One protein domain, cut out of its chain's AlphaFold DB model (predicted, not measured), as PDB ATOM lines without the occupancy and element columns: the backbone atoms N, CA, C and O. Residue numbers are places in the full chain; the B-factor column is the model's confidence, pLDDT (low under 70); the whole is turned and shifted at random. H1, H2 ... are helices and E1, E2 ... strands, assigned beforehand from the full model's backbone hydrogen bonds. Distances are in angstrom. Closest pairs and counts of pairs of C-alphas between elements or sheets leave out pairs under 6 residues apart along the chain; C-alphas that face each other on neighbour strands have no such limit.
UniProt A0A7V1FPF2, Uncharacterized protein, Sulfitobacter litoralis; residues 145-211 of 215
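What this domain is: This is residues 145 to 211 of the 215 residues of an uncharacterized protein of Sulfitobacter litoralis (UniProt A0A7V1FPF2). A small twisted sheet of four antiparallel strands, E1 to E4, forms the middle of the domain, with the short helices H2 and H3 packed over one face and H1 on the opposite face, beside the strands. H1 lies far out from the middle, and residues 176 to 182 make a loop between E3 and E4. The printed part has 67 residues, with three named helices and four named strands in the order H1 E1 E2 E3 E4 H2 H3; the sheet's order is E1 - E2 - E3 - E4, and the class is mixed, helices and strands. The whole is compact and rounded, with a radius of gyration of the C-alphas of 11.0 A and spans of 29 by 26 by 22 A.

How they stand to each other: The sheet holds E1, residues 155 to 159, E2, residues 163 to 167, E3, residues 172 to 175, and E4, residues 183 to 185. They form a meander, each strand the antiparallel neighbour of the one before, and each successive pair is a hairpin. E1 and E4 are edge strands, and the strands' lines turn by 76 degrees from edge to edge. N 156 and O 166 are 2.8 A apart between E1 and E2, N 165 and O 173 are 2.9 A apart between E2 and E3, and N 174 and O 183 are 2.8 A apart between E3 and E4, each within hydrogen-bond range. H3, residues 203 to 210, is on the sheet at a height of 9.6 A, only just over E1 and E2 with 3 C-alphas on each; it runs slantwise to the strands, at 50 degrees to E1 on the local plane. The closest C-alphas of E1 and H3 are those of Leu 158 and Val 205, 6.0 A apart. H2, residues 190 to 196, is on the same face at a height of 10.0 A, over E4 and, only just, with 3 C-alphas, over E3. The closest C-alphas of E4 and H2 are those of Phe 185 and Leu 192, 6.2 A apart. H2 and H3 are near each other, with 6 pairs of C-alphas within 10 A. H1, residues 145 to 152, is on the opposite face at a height of 8.4 A, only just over none of the strands, with 2 C-alphas on E2. The closest C-alphas of H1 and E2 are those of Leu 150 and Phe 167, 6.4 A apart. In H1, H2 and H3 every O i to N i+4 pair is within hydrogen-bond range.

Where its parts are: E2 measures 12.9 A from first to last C-alpha, E1 12.1 A, E3 9.9 A and E4 6.5 A. H1 measures 10.7 A and begins at C-alpha 145, (18.135, 101.999, 54.417). H2 measures 10.1 A, and H3, 10.3 A, ends at C-alpha 210, (42.638, 106.298, 54.270).

The domain as a whole: The two C-alphas farthest apart are those of Gly 145 and Gly 203, 30.8 A. The printed part has no cut, and no link is long. The mean pLDDT of the printed part is 86.4, and residue 153 alone is under 70.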
ATOM      1  N   GLY A 145      18.465 102.350  55.795       85.81
ATOM      2  CA  GLY A 145      18.135 101.999  54.417       85.81
ATOM      3  C   GLY A 145      19.341 102.133  53.489       85.81
ATOM      4  O   GLY A 145      19.626 101.212  52.721       85.81
ATOM      5  N   ALA A 146      20.099 103.227  53.607       85.19
ATOM      6  CA  ALA A 146      21.363 103.404  52.886       85.19
ATOM      7  C   ALA A 146      22.376 102.304  53.246       85.19
ATOM      8  O   ALA A 146      22.910 101.642  52.358       85.19
ATOM      9  N   THR A 147      22.536 102.023  54.542       85.94
ATOM     10  CA  THR A 147      23.427 100.966  55.042       85.94
ATOM     11  C   THR A 147      23.057  99.589  54.489       85.94
ATOM     12  O   THR A 147      23.928  98.848  54.041       85.94
ATOM     13  N   ARG A 148      21.765  99.227  54.480       84.12
ATOM     14  CA  ARG A 148      21.298  97.931  53.956       84.12
ATOM     15  C   ARG A 148      21.569  97.771  52.461       84.12
ATOM     16  O   ARG A 148      22.010  96.698  52.060       84.12
ATOM     17  N   ARG A 149      21.333  98.818  51.661       81.94
ATOM     18  CA  ARG A 149      21.613  98.800  50.213       81.94
ATOM     19  C   ARG A 149      23.101  98.595  49.936       81.94
ATOM     20  O   ARG A 149      23.460  97.689  49.195       81.94
ATOM     21  N   LEU A 150      23.951  99.367  50.610       83.69
ATOM     22  CA  LEU A 150      25.406  99.272  50.485       83.69
ATOM     23  C   LEU A 150      25.944  97.901  50.902       83.69
ATOM     24  O   LEU A 150      26.732  97.294  50.184       83.69
ATOM     25  N   ILE A 151      25.459  97.365  52.023       82.19
ATOM     26  CA  ILE A 151      25.779  96.002  52.459       82.19
ATOM     27  C   ILE A 151      25.424  94.965  51.385       82.19
ATOM     28  O   ILE A 151      26.202  94.035  51.174       82.19
ATOM     29  N   GLY A 152      24.256  95.104  50.749       72.88
ATOM     30  CA  GLY A 152      23.792  94.196  49.699       72.88
ATOM     31  C   GLY A 152      24.667  94.229  48.445       72.88
ATOM     32  O   GLY A 152      24.820  93.199  47.804       72.88
ATOM     33  N   SER A 153      25.294  95.373  48.151       68.94
ATOM     34  CA  SER A 153      26.184  95.561  46.992       68.94
ATOM     35  C   SER A 153      27.606  95.002  47.166       68.94
ATOM     36  O   SER A 153      28.417  95.071  46.245       68.94
ATOM     37  N   GLY A 154      27.925  94.465  48.348       72.81
ATOM     38  CA  GLY A 154      29.239  93.913  48.676       72.81
ATOM     39  C   GLY A 154      29.984  94.719  49.741       72.81
ATOM     40  O   GLY A 154      29.866  95.943  49.848       72.81
ATOM     41  N   ARG A 155      30.748  94.009  50.579       83.94
ATOM     42  CA  ARG A 155      31.458  94.596  51.722       83.94
ATOM     43  C   ARG A 155      32.648  93.752  52.169       83.94
ATOM     44  O   ARG A 155      32.601  92.526  52.097       83.94
ATOM     45  N   ALA A 156      33.635  94.405  52.769       84.50
ATOM     46  CA  ALA A 156      34.733  93.774  53.485       84.50
ATOM     47  C   ALA A 156      34.734  94.227  54.950       84.50
ATOM     48  O   ALA A 156      34.730  95.420  55.249       84.50
ATOM     49  N   LEU A 157      34.751  93.274  55.882       89.50
ATOM     50  CA  LEU A 157      34.961  93.580  57.296       89.50
ATOM     51  C   LEU A 157      36.449  93.863  57.520       89.50
ATOM     52  O   LEU A 157      37.259  92.942  57.449       89.50
ATOM     53  N   LEU A 158      36.794  95.115  57.816       88.88
ATOM     54  CA  LEU A 158      38.177  95.526  58.060       88.88
ATOM     55  C   LEU A 158      38.567  95.384  59.532       88.88
ATOM     56  O   LEU A 158      39.695  95.016  59.848       88.88
ATOM     57  N   HIS A 159      37.637  95.657  60.451       91.81
ATOM     58  CA  HIS A 159      37.902  95.568  61.882       91.81
ATOM     59  C   HIS A 159      36.646  95.197  62.673       91.81
ATOM     60  O   HIS A 159      35.537  95.605  62.334       91.81
ATOM     61  N   LYS A 160      36.804  94.393  63.734       87.62
ATOM     62  CA  LYS A 160      35.669  93.893  64.534       87.62
ATOM     63  C   LYS A 160      35.278  94.820  65.689       87.62
ATOM     64  O   LYS A 160      34.101  94.870  66.035       87.62
ATOM     65  N   LYS A 161      36.245  95.485  66.335       86.56
ATOM     66  CA  LYS A 161      36.022  96.350  67.513       86.56
ATOM     67  C   LYS A 161      37.023  97.520  67.552       86.56
ATOM     68  O   LYS A 161      38.105  97.320  68.087       86.56
ATOM     69  N   PRO A 162      36.702  98.714  67.022       87.69
ATOM     70  CA  PRO A 162      35.393  99.120  66.504       87.69
ATOM     71  C   PRO A 162      34.991  98.338  65.256       87.69
ATOM     72  O   PRO A 162      35.848  97.764  64.579       87.69
ATOM     73  N   GLY A 163      33.685  98.284  64.996       91.12
ATOM     74  CA  GLY A 163      33.156  97.668  63.786       91.12
ATOM     75  C   GLY A 163      33.459  98.575  62.603       91.12
ATOM     76  O   GLY A 163      32.894  99.661  62.528       91.12
ATOM     77  N   ILE A 164      34.356  98.149  61.720       93.94
ATOM     78  CA  ILE A 164      34.716  98.888  60.510       93.94
ATOM     79  C   ILE A 164      34.485  97.988  59.311       93.94
ATOM     80  O   ILE A 164      35.078  96.910  59.204       93.94
ATOM     81  N   ILE A 165      33.620  98.435  58.410       92.50
ATOM     82  CA  ILE A 165      33.287  97.740  57.171       92.50
ATOM     83  C   ILE A 165      33.552  98.696  56.016       92.50
ATOM     84  O   ILE A 165      33.042  99.808  56.018       92.50
ATOM     85  N   GLN A 166      34.309  98.252  55.022       90.31
ATOM     86  CA  GLN A 166      34.463  98.959  53.756       90.31
ATOM     87  C   GLN A 166      33.440  98.421  52.759       90.31
ATOM     88  O   GLN A 166      33.305  97.206  52.589       90.31
ATOM     89  N   PHE A 167      32.701  99.322  52.126       88.19
ATOM     90  CA  PHE A 167      31.795  99.008  51.031       88.19
ATOM     91  C   PHE A 167      32.546  98.961  49.701       88.19
ATOM     92  O   PHE A 167      33.644  99.499  49.568       88.19
ATOM     93  N   ARG A 168      31.929  98.336  48.695       79.06
ATOM     94  CA  ARG A 168      32.507  98.184  47.350       79.06
ATOM     95  C   ARG A 168      32.807  99.517  46.650       79.06
ATOM     96  O   ARG A 168      33.707  99.579  45.826       79.06
ATOM     97  N   ASN A 169      32.088 100.582  47.003       80.31
ATOM     98  CA  ASN A 169      32.328 101.941  46.502       80.31
ATOM     99  C   ASN A 169      33.446 102.695  47.254       80.31
ATOM    100  O   ASN A 169      33.658 103.878  47.008       80.31
ATOM    101  N   GLY A 170      34.127 102.051  48.207       82.69
ATOM    102  CA  GLY A 170      35.195 102.651  49.007       82.69
ATOM    103  C   GLY A 170      34.723 103.414  50.248       82.69
ATOM    104  O   GLY A 170      35.560 103.733  51.089       82.69
ATOM    105  N   GLN A 171      33.416 103.660  50.413       90.25
ATOM    106  CA  GLN A 171      32.876 104.244  51.642       90.25
ATOM    107  C   GLN A 171      33.045 103.286  52.821       90.25
ATOM    108  O   GLN A 171      33.066 102.062  52.665       90.25
ATOM    109  N   VAL A 172      33.133 103.842  54.024       93.12
ATOM    110  CA  VAL A 172      33.426 103.081  55.236       93.12
ATOM    111  C   VAL A 172      32.309 103.263  56.248       93.12
ATOM    112  O   VAL A 172      31.984 104.371  56.659       93.12
ATOM    113  N   LEU A 173      31.721 102.150  56.673       94.31
ATOM    114  CA  LEU A 173      30.830 102.092  57.819       94.31
ATOM    115  C   LEU A 173      31.660 101.957  59.090       94.31
ATOM    116  O   LEU A 173      32.399 100.981  59.252       94.31
ATOM    117  N   VAL A 174      31.481 102.890  60.012       94.69
ATOM    118  CA  VAL A 174      32.151 102.905  61.306       94.69
ATOM    119  C   VAL A 174      31.117 102.785  62.419       94.69
ATOM    120  O   VAL A 174      30.132 103.515  62.472       94.69
ATOM    121  N   GLN A 175      31.363 101.855  63.333       91.62
ATOM    122  CA  GLN A 175      30.646 101.709  64.591       91.62
ATOM    123  C   GLN A 175      31.666 101.762  65.730       91.62
ATOM    124  O   GLN A 175      32.272 100.747  66.101       91.62
ATOM    125  N   THR A 176      31.852 102.958  66.290       86.38
ATOM    126  CA  THR A 176      32.621 103.163  67.524       86.38
ATOM    127  C   THR A 176      31.718 103.027  68.753       86.38
ATOM    128  O   THR A 176      30.512 102.791  68.647       86.38
ATOM    129  N   LYS A 177      32.298 103.155  69.952       81.25
ATOM    130  CA  LYS A 177      31.524 103.232  71.203       81.25
ATOM    131  C   LYS A 177      30.767 104.560  71.342       81.25
ATOM    132  O   LYS A 177      29.840 104.632  72.141       81.25
ATOM    133  N   ASN A 178      31.161 105.582  70.581       76.38
ATOM    134  CA  ASN A 178      30.584 106.923  70.647       76.38
ATOM    135  C   ASN A 178      29.276 107.026  69.859       76.38
ATOM    136  O   ASN A 178      28.505 107.966  70.051       76.38
ATOM    137  N   HIS A 179      29.006 106.066  68.972       78.25
ATOM    138  CA  HIS A 179      27.808 106.075  68.148       78.25
ATOM    139  C   HIS A 179      26.754 105.108  68.671       78.25
ATOM    140  O   HIS A 179      27.020 103.936  68.929       78.25
ATOM    141  N   THR A 180      25.512 105.574  68.738       81.00
ATOM    142  CA  THR A 180      24.346 104.713  68.977       81.00
ATOM    143  C   THR A 180      23.962 103.892  67.743       81.00
ATOM    144  O   THR A 180      23.260 102.893  67.875       81.00
ATOM    145  N   GLN A 181      24.411 104.304  66.553       85.75
ATOM    146  CA  GLN A 181      24.172 103.646  65.267       85.75
ATOM    147  C   GLN A 181      25.402 103.781  64.361       85.75
ATOM    148  O   GLN A 181      26.077 104.806  64.452       85.75
ATOM    149  N   PRO A 182      25.661 102.822  63.455       90.75
ATOM    150  CA  PRO A 182      26.787 102.919  62.539       90.75
ATOM    151  C   PRO A 182      26.666 104.153  61.640       90.75
ATOM    152  O   PRO A 182      25.564 104.502  61.210       90.75
ATOM    153  N   VAL A 183      27.795 104.789  61.340       94.56
ATOM    154  CA  VAL A 183      27.869 105.967  60.468       94.56
ATOM    155  C   VAL A 183      28.661 105.613  59.218       94.56
ATOM    156  O   VAL A 183      29.692 104.949  59.309       94.56
ATOM    157  N   ILE A 184      28.173 106.027  58.051       95.06
ATOM    158  CA  ILE A 184      28.867 105.849  56.772       95.06
ATOM    159  C   ILE A 184      29.666 107.107  56.484       95.06
ATOM    160  O   ILE A 184      29.111 108.198  56.558       95.06
ATOM    161  N   PHE A 185      30.926 106.951  56.106       94.44
ATOM    162  CA  PHE A 185      31.780 108.050  55.689       94.44
ATOM    163  C   PHE A 185      32.406 107.793  54.325       94.44
ATOM    164  O   PHE A 185      32.697 106.647  53.967       94.44
ATOM    165  N   ASP A 186      32.668 108.876  53.604       90.81
ATOM    166  CA  ASP A 186      33.660 108.856  52.539       90.81
ATOM    167  C   ASP A 186      35.060 108.679  53.143       90.81
ATOM    168  O   ASP A 186      35.356 109.133  54.249       90.81
ATOM    169  N   HIS A 187      35.920 107.968  52.423       85.31
ATOM    170  CA  HIS A 187      37.279 107.629  52.855       85.31
ATOM    171  C   HIS A 187      38.187 108.844  53.143       85.31
ATOM    172  O   HIS A 187      39.099 108.752  53.962       85.31
ATOM    173  N   ASP A 188      37.942 109.960  52.462       84.88
ATOM    174  CA  ASP A 188      38.670 111.226  52.522       84.88
ATOM    175  C   ASP A 188      37.968 112.269  53.407       84.88
ATOM    176  O   ASP A 188      38.419 113.411  53.511       84.88
ATOM    177  N   ASP A 189      36.881 111.888  54.085       90.19
ATOM    178  CA  ASP A 189      36.166 112.779  54.989       90.19
ATOM    179  C   ASP A 189      37.004 113.077  56.246       90.19
ATOM    180  O   ASP A 189      37.409 112.184  57.000       90.19
ATOM    181  N   ALA A 190      37.227 114.361  56.530       89.62
ATOM    182  CA  ALA A 190      37.945 114.801  57.724       89.62
ATOM    183  C   ALA A 190      37.271 114.339  59.033       89.62
ATOM    184  O   ALA A 190      37.956 114.092  60.028       89.62
ATOM    185  N   ALA A 191      35.943 114.183  59.045       91.38
ATOM    186  CA  ALA A 191      35.202 113.664  60.189       91.38
ATOM    187  C   ALA A 191      35.503 112.180  60.447       91.38
ATOM    188  O   ALA A 191      35.564 111.772  61.607       91.38
ATOM    189  N   LEU A 192      35.755 111.387  59.399       92.31
ATOM    190  CA  LEU A 192      36.193 109.996  59.541       92.31
ATOM    191  C   LEU A 192      37.582 109.921  60.182       92.31
ATOM    192  O   LEU A 192      37.793 109.141  61.113       92.31
ATOM    193  N   ALA A 193      38.517 110.751  59.710       90.00
ATOM    194  CA  ALA A 193      39.861 110.831  60.280       90.00
ATOM    195  C   ALA A 193      39.821 111.238  61.762       90.00
ATOM    196  O   ALA A 193      40.495 110.628  62.592       90.00
ATOM    197  N   ALA A 194      38.975 112.212  62.114       89.75
ATOM    198  CA  ALA A 194      38.764 112.622  63.498       89.75
ATOM    199  C   ALA A 194      38.158 111.493  64.354       89.75
ATOM    200  O   ALA A 194      38.651 111.230  65.449       89.75
ATOM    201  N   GLU A 195      37.143 110.784  63.851       89.44
ATOM    202  CA  GLU A 195      36.473 109.688  64.570       89.44
ATOM    203  C   GLU A 195      37.414 108.508  64.863       89.44
ATOM    204  O   GLU A 195      37.297 107.857  65.902       89.44
ATOM    205  N   LEU A 196      38.356 108.224  63.958       90.38
ATOM    206  CA  LEU A 196      39.304 107.113  64.092       90.38
ATOM    207  C   LEU A 196      40.662 107.521  64.686       90.38
ATOM    208  O   LEU A 196      41.523 106.656  64.858       90.38
ATOM    209  N   SER A 197      40.859 108.799  65.020       88.12
ATOM    210  CA  SER A 197      42.140 109.338  65.499       88.12
ATOM    211  C   SER A 197      42.664 108.615  66.746       88.12
ATOM    212  O   SER A 197      43.797 108.133  66.740       88.12
ATOM    213  N   ASP A 198      41.805 108.436  67.753       85.25
ATOM    214  CA  ASP A 198      42.123 107.775  69.029       85.25
ATOM    215  C   ASP A 198      41.983 106.241  68.985       85.25
ATOM    216  O   ASP A 198      42.141 105.554  70.000       85.25
ATOM    217  N   VAL A 199      41.647 105.673  67.823       87.44
ATOM    218  CA  VAL A 199      41.502 104.226  67.663       87.44
ATOM    219  C   VAL A 199      42.833 103.625  67.220       87.44
ATOM    220  O   VAL A 199      43.335 103.900  66.124       87.44
ATOM    221  N   ASP A 200      43.372 102.736  68.056       87.19
ATOM    222  CA  ASP A 200      44.500 101.887  67.685       87.19
ATOM    223  C   ASP A 200      44.040 100.849  66.649       87.19
ATOM    224  O   ASP A 200      43.365  99.865  66.962       87.19
ATOM    225  N   LEU A 201      44.331 101.140  65.382       88.50
ATOM    226  CA  LEU A 201      43.989 100.308  64.236       88.50
ATOM    227  C   LEU A 201      45.272  99.744  63.627       88.50
ATOM    228  O   LEU A 201      46.219 100.506  63.418       88.50
ATOM    229  N   PRO A 202      45.293  98.455  63.235       89.00
ATOM    230  CA  PRO A 202      46.412  97.901  62.486       89.00
ATOM    231  C   PRO A 202      46.724  98.751  61.248       89.00
ATOM    232  O   PRO A 202      45.813  99.180  60.538       89.00
ATOM    233  N   GLY A 203      48.009  98.946  60.937       83.81
ATOM    234  CA  GLY A 203      48.427  99.799  59.815       83.81
ATOM    235  C   GLY A 203      47.893  99.352  58.445       83.81
ATOM    236  O   GLY A 203      47.772 100.156  57.529       83.81
ATOM    237  N   GLU A 204      47.538  98.077  58.274       80.69
ATOM    238  CA  GLU A 204      46.827  97.596  57.082       80.69
ATOM    239  C   GLU A 204      45.376  98.095  57.021       80.69
ATOM    240  O   GLU A 204      44.930  98.540  55.970       80.69
ATOM    241  N   VAL A 205      44.663  98.101  58.151       86.88
ATOM    242  CA  VAL A 205      43.292  98.622  58.239       86.88
ATOM    243  C   VAL A 205      43.279 100.122  57.966       86.88
ATOM    244  O   VAL A 205      42.480 100.574  57.152       86.88
ATOM    245  N   ARG A 206      44.198 100.884  58.578       87.38
ATOM    246  CA  ARG A 206      44.340 102.324  58.300       87.38
ATOM    247  C   ARG A 206      44.596 102.586  56.820       87.38
ATOM    248  O   ARG A 206      43.897 103.403  56.235       87.38
ATOM    249  N   ARG A 207      45.510 101.827  56.203       81.31
ATOM    250  CA  ARG A 207      45.793 101.934  54.764       81.31
ATOM    251  C   ARG A 207      44.585 101.631  53.889       81.31
ATOM    252  O   ARG A 207      44.348 102.349  52.931       81.31
ATOM    253  N   ARG A 208      43.791 100.617  54.231       83.12
ATOM    254  CA  ARG A 208      42.572 100.297  53.477       83.12
ATOM    255  C   ARG A 208      41.487 101.362  53.591       83.12
ATOM    256  O   ARG A 208      40.675 101.466  52.679       83.12
ATOM    257  N   ILE A 209      41.449 102.109  54.693       87.94
ATOM    258  CA  ILE A 209      40.480 103.189  54.918       87.94
ATOM    259  C   ILE A 209      40.961 104.474  54.244       87.94
ATOM    260  O   ILE A 209      40.259 105.002  53.396       87.94
ATOM    261  N   PHE A 210      42.152 104.954  54.603       85.25
ATOM    262  CA  PHE A 210      42.638 106.298  54.270       85.25
ATOM    263  C   PHE A 210      43.669 106.333  53.132       85.25
ATOM    264  O   PHE A 210      44.062 107.407  52.686       85.25
ATOM    265  N   GLY A 211      44.158 105.179  52.678       75.12
ATOM    266  CA  GLY A 211      45.398 105.103  51.905       75.12
ATOM    267  C   GLY A 211      46.646 105.167  52.795       75.12
ATOM    268  O   GLY A 211      46.563 105.139  54.024       75.12
TER     269      GLY A 211